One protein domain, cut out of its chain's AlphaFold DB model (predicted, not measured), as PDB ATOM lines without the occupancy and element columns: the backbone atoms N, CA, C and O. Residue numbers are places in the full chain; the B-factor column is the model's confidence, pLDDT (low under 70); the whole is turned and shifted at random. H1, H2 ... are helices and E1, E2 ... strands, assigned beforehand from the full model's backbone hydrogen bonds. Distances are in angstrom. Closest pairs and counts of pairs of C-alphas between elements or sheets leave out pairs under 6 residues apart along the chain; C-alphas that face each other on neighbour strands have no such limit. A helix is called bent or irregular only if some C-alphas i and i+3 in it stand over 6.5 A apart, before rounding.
ATOM      1  N   LYS A  27     135.235 167.179 210.003       93.06
ATOM      2  CA  LYS A  27     134.620 166.348 211.034       93.06
ATOM      3  C   LYS A  27     135.496 166.311 212.268       93.06
ATOM      4  O   LYS A  27     136.721 166.255 212.164       93.06
ATOM      5  N   ARG A  28     134.864 166.306 213.438       92.81
ATOM      6  CA  ARG A  28     135.527 165.938 214.689       92.81
ATOM      7  C   ARG A  28     135.297 164.454 214.931       92.81
ATOM      8  O   ARG A  28     134.219 163.941 214.652       92.81
ATOM      9  N   LEU A  29     136.301 163.777 215.466       95.12
ATOM     10  CA  LEU A  29     136.215 162.358 215.777       95.12
ATOM     11  C   LEU A  29     136.953 162.037 217.072       95.12
ATOM     12  O   LEU A  29     137.830 162.788 217.510       95.12
ATOM     13  N   THR A  30     136.556 160.941 217.705       96.31
ATOM     14  CA  THR A  30     137.287 160.360 218.831       96.31
ATOM     15  C   THR A  30     138.468 159.522 218.330       96.31
ATOM     16  O   THR A  30     138.610 159.271 217.131       96.31
ATOM     17  N   LEU A  31     139.335 159.081 219.243       96.00
ATOM     18  CA  LEU A  31     140.400 158.139 218.889       96.00
ATOM     19  C   LEU A  31     139.842 156.755 218.527       96.00
ATOM     20  O   LEU A  31     140.386 156.104 217.644       96.00
ATOM     21  N   ASP A  32     138.726 156.349 219.132       96.56
ATOM     22  CA  ASP A  32     138.067 155.079 218.809       96.56
ATOM     23  C   ASP A  32     137.431 155.121 217.408       96.56
ATOM     24  O   ASP A  32     137.506 154.151 216.650       96.56
ATOM     25  N   ASP A  33     136.861 156.269 217.017       97.50
ATOM     26  CA  ASP A  33     136.419 156.498 215.638       97.50
ATOM     27  C   ASP A  33     137.594 156.396 214.664       97.50
ATOM     28  O   ASP A  33     137.479 155.752 213.625       97.50
ATOM     29  N   LEU A  34     138.729 157.014 214.998       97.31
ATOM     30  CA  LEU A  34     139.924 156.989 214.161       97.31
ATOM     31  C   LEU A  34     140.448 155.557 213.971       97.31
ATOM     32  O   LEU A  34     140.680 155.158 212.831       97.31
ATOM     33  N   ASP A  35     140.562 154.772 215.047       97.19
ATOM     34  CA  ASP A  35     140.999 153.370 214.986       97.19
ATOM     35  C   ASP A  35     140.063 152.533 214.099       97.19
ATOM     36  O   ASP A  35     140.511 151.764 213.237       97.19
ATOM     37  N   ARG A  36     138.743 152.724 214.254       97.62
ATOM     38  CA  ARG A  36     137.725 152.069 213.421       97.62
ATOM     39  C   ARG A  36     137.903 152.418 211.944       97.62
ATOM     40  O   ARG A  36     137.835 151.530 211.096       97.62
ATOM     41  N   LEU A  37     138.116 153.694 211.625       97.94
ATOM     42  CA  LEU A  37     138.277 154.157 210.246       97.94
ATOM     43  C   LEU A  37     139.586 153.669 209.617       97.94
ATOM     44  O   LEU A  37     139.575 153.270 208.457       97.94
ATOM     45  N   MET A  38     140.685 153.634 210.372       97.62
ATOM     46  CA  MET A  38     141.966 153.090 209.907       97.62
ATOM     47  C   MET A  38     141.861 151.593 209.599       97.62
ATOM     48  O   MET A  38     142.250 151.163 208.517       97.62
ATOM     49  N   THR A  39     141.218 150.827 210.485       97.25
ATOM     50  CA  THR A  39     140.949 149.393 210.272       97.25
ATOM     51  C   THR A  39     140.117 149.153 209.008       97.25
ATOM     52  O   THR A  39     140.389 148.240 208.225       97.25
ATOM     53  N   LYS A  40     139.089 149.982 208.784       97.12
ATOM     54  CA  LYS A  40     138.262 149.915 207.573       97.12
ATOM     55  C   LYS A  40     139.054 150.265 206.316       97.12
ATOM     56  O   LYS A  40     138.895 149.576 205.314       97.12
ATOM     57  N   ALA A  41     139.887 151.303 206.365       95.75
ATOM     58  CA  ALA A  41     140.708 151.722 205.233       95.75
ATOM     59  C   ALA A  41     141.696 150.625 204.815       95.75
ATOM     60  O   ALA A  41     141.822 150.335 203.628       95.75
ATOM     61  N   GLU A  42     142.337 149.977 205.788       94.62
ATOM     62  CA  GLU A  42     143.221 148.835 205.553       94.62
ATOM     63  C   GLU A  42     142.461 147.644 204.955       94.62
ATOM     64  O   GLU A  42     142.847 147.120 203.912       94.62
ATOM     65  N   SER A  43     141.321 147.277 205.548       94.50
ATOM     66  CA  SER A  43     140.490 146.156 205.076       94.50
ATOM     67  C   SER A  43     139.922 146.372 203.667       94.50
ATOM     68  O   SER A  43     139.667 145.409 202.948       94.50
ATOM     69  N   ALA A  44     139.689 147.629 203.283       91.94
ATOM     70  CA  ALA A  44     139.205 148.019 201.962       91.94
ATOM     71  C   ALA A  44     140.334 148.209 200.933       91.94
ATOM     72  O   ALA A  44     140.057 148.624 199.805       91.94
ATOM     73  N   GLU A  45     141.588 147.934 201.315       90.12
ATOM     74  CA  GLU A  45     142.788 148.135 200.494       90.12
ATOM     75  C   GLU A  45     142.884 149.567 199.938       90.12
ATOM     76  O   GLU A  45     143.292 149.804 198.795       90.12
ATOM     77  N   PHE A  46     142.471 150.550 200.741       92.25
ATOM     78  CA  PHE A  46     142.644 151.944 200.374       92.25
ATOM     79  C   PHE A  46     144.116 152.340 200.416       92.25
ATOM     80  O   PHE A  46     144.913 151.848 201.210       92.25
ATOM     81  N   SER A  47     144.480 153.283 199.553       89.75
ATOM     82  CA  SER A  47     145.869 153.723 199.412       89.75
ATOM     83  C   SER A  47     146.399 154.524 200.603       89.75
ATOM     84  O   SER A  47     147.610 154.556 200.811       89.75
ATOM     85  N   ALA A  48     145.535 155.180 201.383       93.50
ATOM     86  CA  ALA A  48     145.918 155.853 202.619       93.50
ATOM     87  C   ALA A  48     145.173 155.254 203.817       93.50
ATOM     88  O   ALA A  48     143.971 155.442 203.964       93.50
ATOM     89  N   VAL A  49     145.905 154.588 204.708       96.44
ATOM     90  CA  VAL A  49     145.341 153.863 205.866       96.44
ATOM     91  C   VAL A  49     145.626 154.544 207.211       96.44
ATOM     92  O   VAL A  49     145.413 153.973 208.273       96.44
ATOM     93  N   GLY A  50     146.116 155.787 207.190       95.88
ATOM     94  CA  GLY A  50     146.517 156.511 208.394       95.88
ATOM     95  C   GLY A  50     147.961 156.229 208.823       95.88
ATOM     96  O   GLY A  50     148.825 155.948 207.984       95.88
ATOM     97  N   ARG A  51     148.226 156.374 210.127       96.56
ATOM     98  CA  ARG A  51     149.546 156.202 210.763       96.56
ATOM     99  C   ARG A  51     149.434 155.448 212.094       96.56
ATOM    100  O   ARG A  51     149.521 156.086 213.147       96.56
ATOM    101  N   PRO A  52     149.147 154.134 212.081       94.56
ATOM    102  CA  PRO A  52     148.979 153.358 213.311       94.56
ATOM    103  C   PRO A  52     150.187 153.439 214.251       94.56
ATOM    104  O   PRO A  52     149.995 153.658 215.446       94.56
ATOM    105  N   ALA A  53     151.419 153.367 213.736       94.19
ATOM    106  CA  ALA A  53     152.610 153.384 214.589       94.19
ATOM    107  C   ALA A  53     152.832 154.760 215.236       94.19
ATOM    108  O   ALA A  53     153.146 154.860 216.424       94.19
ATOM    109  N   TRP A  54     152.633 155.844 214.478       94.94
ATOM    110  CA  TRP A  54     152.672 157.193 215.048       94.94
ATOM    111  C   TRP A  54     151.568 157.401 216.090       94.94
ATOM    112  O   TRP A  54     151.826 157.978 217.152       94.94
ATOM    113  N   LEU A  55     150.354 156.920 215.800       95.25
ATOM    114  CA  LEU A  55     149.201 157.064 216.680       95.25
ATOM    115  C   LEU A  55     149.434 156.353 218.013       95.25
ATOM    116  O   LEU A  55     149.179 156.949 219.053       95.25
ATOM    117  N   GLU A  56     149.978 155.136 218.003       94.94
ATOM    118  CA  GLU A  56     150.328 154.394 219.220       94.94
ATOM    119  C   GLU A  56     151.289 155.187 220.120       94.94
ATOM    120  O   GLU A  56     151.069 155.302 221.327       94.94
ATOM    121  N   GLN A  57     152.307 155.819 219.530       95.69
ATOM    122  CA  GLN A  57     153.313 156.597 220.260       95.69
ATOM    123  C   GLN A  57     152.767 157.905 220.854       95.69
ATOM    124  O   GLN A  57     153.260 158.366 221.883       95.69
ATOM    125  N   HIS A  58     151.767 158.518 220.213       96.25
ATOM    126  CA  HIS A  58     151.272 159.853 220.572       96.25
ATOM    127  C   HIS A  58     149.873 159.838 221.194       96.25
ATOM    128  O   HIS A  58     149.398 160.886 221.628       96.25
ATOM    129  N   ARG A  59     149.218 158.670 221.286       95.81
ATOM    130  CA  ARG A  59     147.804 158.524 221.671       95.81
ATOM    131  C   ARG A  59     147.437 159.289 222.938       95.81
ATOM    132  O   ARG A  59     146.440 160.000 222.959       95.81
ATOM    133  N   SER A  60     148.256 159.166 223.981       97.06
ATOM    134  CA  SER A  60     148.023 159.802 225.286       97.06
ATOM    135  C   SER A  60     148.132 161.328 225.262       97.06
ATOM    136  O   SER A  60     147.641 161.985 226.175       97.06
ATOM    137  N   ARG A  61     148.766 161.885 224.228       97.00
ATOM    138  CA  ARG A  61     148.995 163.321 224.057       97.00
ATOM    139  C   ARG A  61     147.958 163.976 223.153       97.00
ATOM    140  O   ARG A  61     147.856 165.198 223.154       97.00
ATOM    141  N   ILE A  62     147.200 163.202 222.373       96.31
ATOM    142  CA  ILE A  62     146.210 163.748 221.438       96.31
ATOM    143  C   ILE A  62     145.024 164.312 222.220       96.31
ATOM    144  O   ILE A  62     144.246 163.585 222.836       96.31
ATOM    145  N   ARG A  63     144.857 165.632 222.147       94.69
ATOM    146  CA  ARG A  63     143.751 166.362 222.769       94.69
ATOM    147  C   ARG A  63     142.552 166.482 221.836       94.69
ATOM    148  O   ARG A  63     141.408 166.472 222.294       94.69
ATOM    149  N   GLN A  64     142.794 166.673 220.539       94.25
ATOM    150  CA  GLN A  64     141.740 166.817 219.531       94.25
ATOM    151  C   GLN A  64     142.156 166.146 218.224       94.25
ATOM    152  O   GLN A  64     143.320 166.213 217.837       94.25
ATOM    153  N   GLN A  65     141.180 165.561 217.536       95.19
ATOM    154  CA  GLN A  65     141.355 164.942 216.231       95.19
ATOM    155  C   GLN A  65     140.291 165.473 215.271       95.19
ATOM    156  O   GLN A  65     139.115 165.592 215.634       95.19
ATOM    157  N   TYR A  66     140.712 165.767 214.044       95.06
ATOM    158  CA  TYR A  66     139.835 166.194 212.959       95.06
ATOM    159  C   TYR A  66     140.098 165.386 211.688       95.06
ATOM    160  O   TYR A  66     141.216 164.920 211.460       95.06
ATOM    161  N   LEU A  67     139.070 165.253 210.851       94.56
ATOM    162  CA  LEU A  67     139.184 164.818 209.462       94.56
ATOM    163  C   LEU A  67     138.747 165.955 208.552       94.56
ATOM    164  O   LEU A  67     137.690 166.536 208.762       94.56
ATOM    165  N   ILE A  68     139.561 166.252 207.548       91.75
ATOM    166  CA  ILE A  68     139.336 167.330 206.587       91.75
ATOM    167  C   ILE A  68     139.367 166.710 205.197       91.75
ATOM    168  O   ILE A  68     140.378 166.108 204.833       91.75
ATOM    169  N   VAL A  69     138.299 166.840 204.412       89.88
ATOM    170  CA  VAL A  69     138.285 166.305 203.042       89.88
ATOM    171  C   VAL A  69     139.332 167.032 202.199       89.88
ATOM    172  O   VAL A  69     139.287 168.247 202.030       89.88
ATOM    173  N   PHE A  70     140.271 166.275 201.631       83.88
ATOM    174  CA  PHE A  70     141.208 166.767 200.621       83.88
ATOM    175  C   PHE A  70     140.629 166.610 199.209       83.88
ATOM    176  O   PHE A  70     140.820 167.467 198.348       83.88
ATOM    177  N   GLY A  71     139.894 165.523 198.968       80.62
ATOM    178  CA  GLY A  71     139.199 165.289 197.708       80.62
ATOM    179  C   GLY A  71     138.607 163.883 197.609       80.62
ATOM    180  O   GLY A  71     138.764 163.081 198.528       80.62
ATOM    181  N   PRO A  72     137.920 163.563 196.503       82.19
ATOM    182  CA  PRO A  72     137.447 162.207 196.243       82.19
ATOM    183  C   PRO A  72     138.615 161.256 195.939       82.19
ATOM    184  O   PRO A  72     139.549 161.625 195.224       82.19
ATOM    185  N   GLU A  73     138.525 160.019 196.426       80.06
ATOM    186  CA  GLU A  73     139.443 158.919 196.119       80.06
ATOM    187  C   GLU A  73     138.644 157.715 195.608       80.06
ATOM    188  O   GLU A  73     137.869 157.101 196.338       80.06
ATOM    189  N   GLY A  74     138.822 157.376 194.328       74.56
ATOM    190  CA  GLY A  74     138.070 156.293 193.688       74.56
ATOM    191  C   GLY A  74     136.546 156.481 193.731       74.56
ATOM    192  O   GLY A  74     136.042 157.598 193.865       74.56
ATOM    193  N   ASP A  75     135.821 155.370 193.590       75.50
ATOM    194  CA  ASP A  75     134.362 155.343 193.690       75.50
ATOM    195  C   ASP A  75     133.967 155.034 195.142       75.50
ATOM    196  O   ASP A  75     134.060 153.891 195.586       75.50
ATOM    197  N   GLY A  76     133.527 156.052 195.885       84.06
ATOM    198  CA  GLY A  76     132.915 155.870 197.209       84.06
ATOM    199  C   GLY A  76     133.801 156.151 198.424       84.06
ATOM    200  O   GLY A  76     133.388 155.831 199.539       84.06
ATOM    201  N   ALA A  77     134.961 156.791 198.255       89.44
ATOM    202  CA  ALA A  77     135.767 157.283 199.370       89.44
ATOM    203  C   ALA A  77     136.209 158.743 199.189       89.44
ATOM    204  O   ALA A  77     136.306 159.274 198.079       89.44
ATOM    205  N   TYR A  78     136.489 159.394 200.311       91.31
ATOM    206  CA  TYR A  78     137.225 160.645 200.386       91.31
ATOM    207  C   TYR A  78     138.653 160.359 200.826       91.31
ATOM    208  O   TYR A  78     138.872 159.627 201.787       91.31
ATOM    209  N   ARG A  79     139.626 161.002 200.182       92.88
ATOM    210  CA  ARG A  79     140.929 161.224 200.799       92.88
ATOM    211  C   ARG A  79     140.790 162.363 201.789       92.88
ATOM    212  O   ARG A  79     140.435 163.477 201.400       92.88
ATOM    213  N   CYS A  80     141.119 162.098 203.043       93.69
ATOM    214  CA  CYS A  80     141.086 163.081 204.113       93.69
ATOM    215  C   CYS A  80     142.492 163.364 204.643       93.69
ATOM    216  O   CYS A  80     143.355 162.484 204.672       93.69
ATOM    217  N   TYR A  81     142.694 164.583 205.133       93.50
ATOM    218  CA  TYR A  81     143.724 164.864 206.118       93.50
ATOM    219  C   TYR A  81     143.184 164.567 207.514       93.50
ATOM    220  O   TYR A  81     142.194 165.156 207.945       93.50
ATOM    221  N   ALA A  82     143.858 163.676 208.226       95.88
ATOM    222  CA  ALA A  82     143.678 163.459 209.646       95.88
ATOM    223  C   ALA A  82     144.602 164.417 210.405       95.88
ATOM    224  O   ALA A  82     145.826 164.295 210.332       95.88
ATOM    225  N   ALA A  83     144.006 165.388 211.096       94.81
ATOM    226  CA  ALA A  83     144.703 166.408 211.869       94.81
ATOM    227  C   ALA A  83     144.646 166.082 213.362       94.81
ATOM    228  O   ALA A  83     143.570 166.124 213.962       94.81
ATOM    229  N   ALA A  84     145.799 165.794 213.955       95.19
ATOM    230  CA  ALA A  84     145.955 165.557 215.382       95.19
ATOM    231  C   ALA A  84     146.519 166.811 216.060       95.19
ATOM    232  O   ALA A  84     147.523 167.364 215.611       95.19
ATOM    233  N   LEU A  85     145.882 167.252 217.144       93.50
ATOM    234  CA  LEU A  85     146.384 168.308 218.021       93.50
ATOM    235  C   LEU A  85     146.806 167.709 219.352       93.50
ATOM    236  O   LEU A  85     145.991 167.063 220.019       93.50
ATOM    237  N   LEU A  86     148.053 167.956 219.737       94.31
ATOM    238  CA  LEU A  86     148.615 167.460 220.984       94.31
ATOM    239  C   LEU A  86     148.379 168.432 222.155       94.31
ATOM    240  O   LEU A  86     147.795 169.510 222.008       94.31
ATOM    241  N   ASP A  87     148.794 168.008 223.342       94.50
ATOM    242  CA  ASP A  87     148.731 168.753 224.601       94.50
ATOM    243  C   ASP A  87     149.645 169.987 224.660       94.50
ATOM    244  O   ASP A  87     149.346 170.927 225.394       94.50
ATOM    245  N   ASP A  88     150.710 170.014 223.862       91.88
ATOM    246  CA  ASP A  88     151.638 171.140 223.690       91.88
ATOM    247  C   ASP A  88     151.224 172.105 222.563       91.88
ATOM    248  O   ASP A  88     152.030 172.913 222.104       91.88
ATOM    249  N   ASP A  89     149.973 172.000 222.101       86.81
ATOM    250  CA  ASP A  89     149.397 172.729 220.966       86.81
ATOM    251  C   ASP A  89     150.077 172.468 219.607       86.81
ATOM    252  O   ASP A  89     149.707 173.095 218.608       86.81
ATOM    253  N   SER A  90     151.003 171.504 219.516       90.06
ATOM    254  CA  SER A  90     151.546 171.073 218.228       90.06
ATOM    255  C   SER A  90     150.490 170.345 217.391       90.06
ATOM    256  O   SER A  90     149.624 169.621 217.895       90.06
ATOM    257  N   GLY A  91     150.550 170.578 216.079       91.62
ATOM    258  CA  GLY A  91     149.651 169.991 215.096       91.62
ATOM    259  C   GLY A  91     150.376 169.041 214.154       91.62
ATOM    260  O   GLY A  91     151.413 169.392 213.584       91.62
ATOM    261  N   HIS A  92     149.790 167.868 213.935       93.88
ATOM    262  CA  HIS A  92     150.287 166.848 213.018       93.88
ATOM    263  C   HIS A  92     149.231 166.444 211.986       93.88
ATOM    264  O   HIS A  92     148.049 166.358 212.313       93.88
ATOM    265  N   LEU A  93     149.649 166.206 210.739       93.69
ATOM    266  CA  LEU A  93     148.763 165.787 209.645       93.69
ATOM    267  C   LEU A  93     149.265 164.513 208.972       93.69
ATOM    268  O   LEU A  93     150.451 164.379 208.672       93.69
ATOM    269  N   TYR A  94     148.342 163.623 208.639       95.25
ATOM    270  CA  TYR A  94     148.570 162.485 207.751       95.25
ATOM    271  C   TYR A  94     147.323 162.220 206.911       95.25
ATOM    272  O   TYR A  94     146.267 162.798 207.149       95.25
ATOM    273  N   THR A  95     147.441 161.371 205.895       95.25
ATOM    274  CA  THR A  95     146.311 161.025 205.030       95.25
ATOM    275  C   THR A  95     145.621 159.753 205.497       95.25
ATOM    276  O   THR A  95     146.283 158.777 205.855       95.25
ATOM    277  N   LEU A  96     144.295 159.758 205.428       97.25
ATOM    278  CA  LEU A  96     143.431 158.604 205.637       97.25
ATOM    279  C   LEU A  96     142.325 158.648 204.583       97.25
ATOM    280  O   LEU A  96     141.643 159.663 204.449       97.25
ATOM    281  N   ASP A  97     142.161 157.570 203.833       95.81
ATOM    282  CA  ASP A  97     141.038 157.393 202.925       95.81
ATOM    283  C   ASP A  97     139.845 156.857 203.739       95.81
ATOM    284  O   ASP A  97     139.984 155.933 204.540       95.81
ATOM    285  N   VAL A  98     138.670 157.461 203.574       95.31
ATOM    286  CA  VAL A  98     137.464 157.173 204.363       95.31
ATOM    287  C   VAL A  98     136.286 156.981 203.421       95.31
ATOM    288  O   VAL A  98     136.054 157.820 202.553       95.31
ATOM    289  N   ALA A  99     135.517 155.903 203.587       93.88
ATOM    290  CA  ALA A  99     134.292 155.707 202.813       93.88
ATOM    291  C   ALA A  99     133.330 156.891 203.023       93.88
ATOM    292  O   ALA A  99     133.179 157.376 204.143       93.88
ATOM    293  N   THR A 100     132.658 157.356 201.966       90.50
ATOM    294  CA  THR A 100     131.821 158.570 202.049       90.50
ATOM    295  C   THR A 100     130.727 158.455 203.111       90.50
ATOM    296  O   THR A 100     130.511 159.391 203.870       90.50
ATOM    297  N   GLN A 101     130.105 157.278 203.230       90.94
ATOM    298  CA  GLN A 101     129.075 156.997 204.238       90.94
ATOM    299  C   GLN A 101     129.621 157.110 205.667       90.94
ATOM    300  O   GLN A 101     129.027 157.782 206.502       90.94
ATOM    301  N   ASP A 102     130.788 156.514 205.926       94.44
ATOM    302  CA  ASP A 102     131.448 156.589 207.232       94.44
ATOM    303  C   ASP A 102     131.833 158.028 207.599       94.44
ATOM    304  O   ASP A 102     131.770 158.406 208.766       94.44
ATOM    305  N   PHE A 103     132.228 158.836 206.613       92.56
ATOM    306  CA  PHE A 103     132.536 160.247 206.823       92.56
ATOM    307  C   PHE A 103     131.280 161.067 207.146       92.56
ATOM    308  O   PHE A 103     131.294 161.904 208.053       92.56
ATOM    309  N   ASP A 104     130.190 160.833 206.417       89.25
ATOM    310  CA  ASP A 104     128.942 161.582 206.566       89.25
ATOM    311  C   ASP A 104     128.298 161.373 207.944       89.25
ATOM    312  O   ASP A 104     127.720 162.316 208.490       89.25
ATOM    313  N   GLU A 105     128.479 160.192 208.541       91.06
ATOM    314  CA  GLU A 105     128.014 159.841 209.891       91.06
ATOM    315  C   GLU A 105     128.759 160.573 211.022       91.06
ATOM    316  O   GLU A 105     128.241 160.674 212.137       91.06
ATOM    317  N   LEU A 106     129.958 161.109 210.766       91.81
ATOM    318  CA  LEU A 106     130.726 161.820 211.787       91.81
ATOM    319  C   LEU A 106     130.112 163.191 212.110       91.81
ATOM    320  O   LEU A 106     129.597 163.877 211.214       91.81
ATOM    321  N   PRO A 107     130.238 163.667 213.363       90.69
ATOM    322  CA  PRO A 107     129.796 165.004 213.719       90.69
ATOM    323  C   PRO A 107     130.667 166.065 213.032       90.69
ATOM    324  O   PRO A 107     131.901 166.013 213.049       90.69
ATOM    325  N   GLY A 108     130.011 167.056 212.426       87.75
ATOM    326  CA  GLY A 108     130.687 168.260 211.942       87.75
ATOM    327  C   GLY A 108     131.265 169.078 213.096       87.75
ATOM    328  O   GLY A 108     130.790 168.998 214.231       87.75
ATOM    329  N   VAL A 109     132.290 169.877 212.808       87.56
ATOM    330  CA  VAL A 109     132.834 170.829 213.787       87.56
ATOM    331  C   VAL A 109     131.863 171.983 214.045       87.56
ATOM    332  O   VAL A 109     131.125 172.424 213.164       87.56
ATOM    333  N   THR A 110     131.888 172.519 215.260       87.12
ATOM    334  CA  THR A 110     131.203 173.774 215.592       87.12
ATOM    335  C   THR A 110     131.916 174.975 214.963       87.12
ATOM    336  O   THR A 110     133.106 174.922 214.646       87.12
ATOM    337  N   GLN A 111     131.231 176.117 214.855       83.31
ATOM    338  CA  GLN A 111     131.846 177.362 214.376       83.31
ATOM    339  C   GLN A 111     133.053 177.791 215.232       83.31
ATOM    340  O   GLN A 111     134.054 178.270 214.701       83.31
ATOM    341  N   GLN A 112     132.989 177.593 216.553       85.12
ATOM    342  CA  GLN A 112     134.098 177.907 217.458       85.12
ATOM    343  C   GLN A 112     135.321 177.020 217.183       85.12
ATOM    344  O   GLN A 112     136.451 177.509 217.164       85.12
ATOM    345  N   GLU A 113     135.104 175.727 216.945       86.69
ATOM    346  CA  GLU A 113     136.171 174.793 216.582       86.69
ATOM    347  C   GLU A 113     136.758 175.106 215.209       86.69
ATOM    348  O   GLU A 113     137.974 175.048 215.062       86.69
ATOM    349  N   LEU A 114     135.927 175.498 214.238       84.88
ATOM    350  CA  LEU A 114     136.382 175.917 212.915       84.88
ATOM    351  C   LEU A 114     137.323 177.127 212.998       84.88
ATOM    352  O   LEU A 114     138.404 177.105 212.414       84.88
ATOM    353  N   VAL A 115     136.952 178.160 213.762       85.19
ATOM    354  CA  VAL A 115     137.803 179.345 213.971       85.19
ATOM    355  C   VAL A 115     139.110 178.966 214.671       85.19
ATOM    356  O   VAL A 115     140.187 179.390 214.248       85.19
ATOM    357  N   ALA A 116     139.042 178.132 215.714       84.19
ATOM    358  CA  ALA A 116     140.234 177.660 216.415       84.19
ATOM    359  C   ALA A 116     141.159 176.845 215.495       84.19
ATOM    360  O   ALA A 116     142.378 177.004 215.542       84.19
ATOM    361  N   LEU A 117     140.585 175.996 214.641       83.69
ATOM    362  CA  LEU A 117     141.321 175.203 213.666       83.69
ATOM    363  C   LEU A 117     141.979 176.101 212.612       83.69
ATOM    364  O   LEU A 117     143.168 175.944 212.357       83.69
ATOM    365  N   ALA A 118     141.263 177.093 212.075       82.81
ATOM    366  CA  ALA A 118     141.806 178.058 211.119       82.81
ATOM    367  C   ALA A 118     143.012 178.825 211.689       82.81
ATOM    368  O   ALA A 118     144.051 178.903 211.037       82.81
ATOM    369  N   HIS A 119     142.921 179.319 212.929       81.62
ATOM    370  CA  HIS A 119     144.056 179.969 213.595       81.62
ATOM    371  C   HIS A 119     145.265 179.035 213.744       81.62
ATOM    372  O   HIS A 119     146.397 179.468 213.549       81.62
ATOM    373  N   ARG A 120     145.044 177.750 214.045       77.94
ATOM    374  CA  ARG A 120     146.132 176.764 214.165       77.94
ATOM    375  C   ARG A 120     146.741 176.391 212.821       77.94
ATOM    376  O   ARG A 120     147.952 176.238 212.738       77.94
ATOM    377  N   PHE A 121     145.941 176.301 211.761       74.19
ATOM    378  CA  PHE A 121     146.457 176.065 210.412       74.19
ATOM    379  C   PHE A 121     147.394 177.183 209.943       74.19
ATOM    380  O   PHE A 121     148.378 176.897 209.264       74.19
ATOM    381  N   LEU A 122     147.160 178.430 210.369       65.25
ATOM    382  CA  LEU A 122     148.095 179.541 210.144       65.25
ATOM    383  C   LEU A 122     149.424 179.380 210.907       65.25
ATOM    384  O   LEU A 122     150.417 179.979 210.507       65.25
ATOM    385  N   MET A 123     149.461 178.570 211.974       61.75
ATOM    386  CA  MET A 123     150.669 178.271 212.762       61.75
ATOM    387  C   MET A 123     151.434 177.022 212.285       61.75
ATOM    388  O   MET A 123     152.486 176.706 212.834       61.75
ATOM    389  N   THR A 124     150.998 176.407 211.180       72.44
ATOM    390  CA  THR A 124     151.573 175.217 210.520       72.44
ATOM    391  C   THR A 124     151.316 173.898 211.252       72.44
ATOM    392  O   THR A 124     151.576 173.751 212.441       72.44
ATOM    393  N   PHE A 125     150.865 172.892 210.503       79.38
ATOM    394  CA  PHE A 125     150.842 171.497 210.939       79.38
ATOM    395  C   PHE A 125     152.016 170.751 210.306       79.38
ATOM    396  O   PHE A 125     152.267 170.883 209.106       79.38
ATOM    397  N   SER A 126     152.707 169.936 211.098       86.12
ATOM    398  CA  SER A 126     153.816 169.124 210.605       86.12
ATOM    399  C   SER A 126     153.296 167.834 209.962       86.12
ATOM    400  O   SER A 126     152.498 167.125 210.582       86.12
ATOM    401  N   PRO A 127     153.732 167.479 208.741       86.19
ATOM    402  CA  PRO A 127     153.364 166.202 208.146       86.19
ATOM    403  C   PRO A 127     153.991 165.049 208.938       86.19
ATOM    404  O   PRO A 127     155.176 165.086 209.272       86.19
ATOM    405  N   VAL A 128     153.206 164.009 209.216       88.69
ATOM    406  CA  VAL A 128     153.702 162.768 209.818       88.69
ATOM    407  C   VAL A 128     154.293 161.884 208.710       88.69
ATOM    408  O   VAL A 128     153.595 161.596 207.726       88.69
ATOM    409  N   PRO A 129     155.557 161.435 208.842       88.56
ATOM    410  CA  PRO A 129     156.164 160.487 207.909       88.56
ATOM    411  C   PRO A 129     155.330 159.210 207.749       88.56
ATOM    412  O   PRO A 129     154.522 158.886 208.611       88.56
TER     413      PRO A 129
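What this domain is: This is residues 27 to 129 of the 136 residues of an uncharacterized protein of Kribbella sp. ALI-6-A (UniProt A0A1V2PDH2). What shape do these atoms make? A strongly twisted sheet of four strands has H1 packed along one face and H4 beside its strands on the opposite side, while H2 grazes the sheet and H3 follows straight on from E4. After H4 the last residues fold back, and residues 126 to 127 pair with 92 to 93 of E4 at the sheet's edge. What are the parts, and how large is the whole? The 103 printed residues, of mixed class, include four named helices and four named strands, in the order E1 H1 H2 E2 E3 E4 H3 H4; the sheet runs E1 E2 E3 E4, antiparallel throughout. It is compact, with a radius of gyration of the C-alphas of 12.9 A and spans of 35 by 30 by 21 A.

How they stand to each other: How is the sheet built? Edge strand E1, residues 27 to 29, is antiparallel to E2, residues 62 to 73, with N 27 and O 67 within hydrogen-bond range at 2.8 A. E2 bends by 61 degrees at residue 70 and forms a hairpin with E3, residues 77 to 86, with N 66 and O 83 at 2.9 A. E3 forms a hairpin with edge strand E4, residues 91 to 99, with N 80 and O 96 at 2.9 A; E2, E3 and E4 are a meander, each strand the antiparallel neighbour of the one before. How do the first two helices stand? H1, residues 31 to 43, is on the sheet at a height of 8.5 A and runs along the strands, at 26 degrees to E2 on the local plane; the closest C-alphas of H1 and E4 are those of Ala 41 and Asp 97, 6.1 A apart. H2, residues 52 to 61, only grazes the sheet; it is close to H1 but not clearly touching, the closest C-alphas being those of Met 38 and Pro 52 at 7.8 A, with a shallow tilt of 3 degrees, opposite ways. And the last two? H3, residues 100 to 104, has its C-alpha of Thr 100 4.9 A from that of Ala 77, its closest pair with E3. H4, residues 111 to 121, is on the opposite face from H1; its closest C-alphas with E4 are those of Arg 120 and Gly 91, 7.7 A apart. Are the helix backbones even? Every O i to N i+4 pair is within hydrogen-bond range in H1, H3 and H4, but 4 of 6 in H2, which is irregular, with C-alphas 57 and 60 8.0 A apart.

Where its parts are: Where do the first and last elements lie? E1 begins at C-alpha 27, (134.620, 166.348, 211.034), and H4 ends at C-alpha 121, (146.457, 176.065, 210.412). How long are the longer elements? E2 measures 26.6 A, E3 27.1 A, E4 24.3 A and H1 18.3 A from first to last C-alpha.

The domain as a whole: How far does it reach? The two C-alphas farthest apart are those of Asp 75 and Asp 88, at 38.1 A. Is anything cut, long or unsure? The printed part has no cut and no long link; the mean pLDDT of the printed part is 90.6, with residues 122 to 123 under 70.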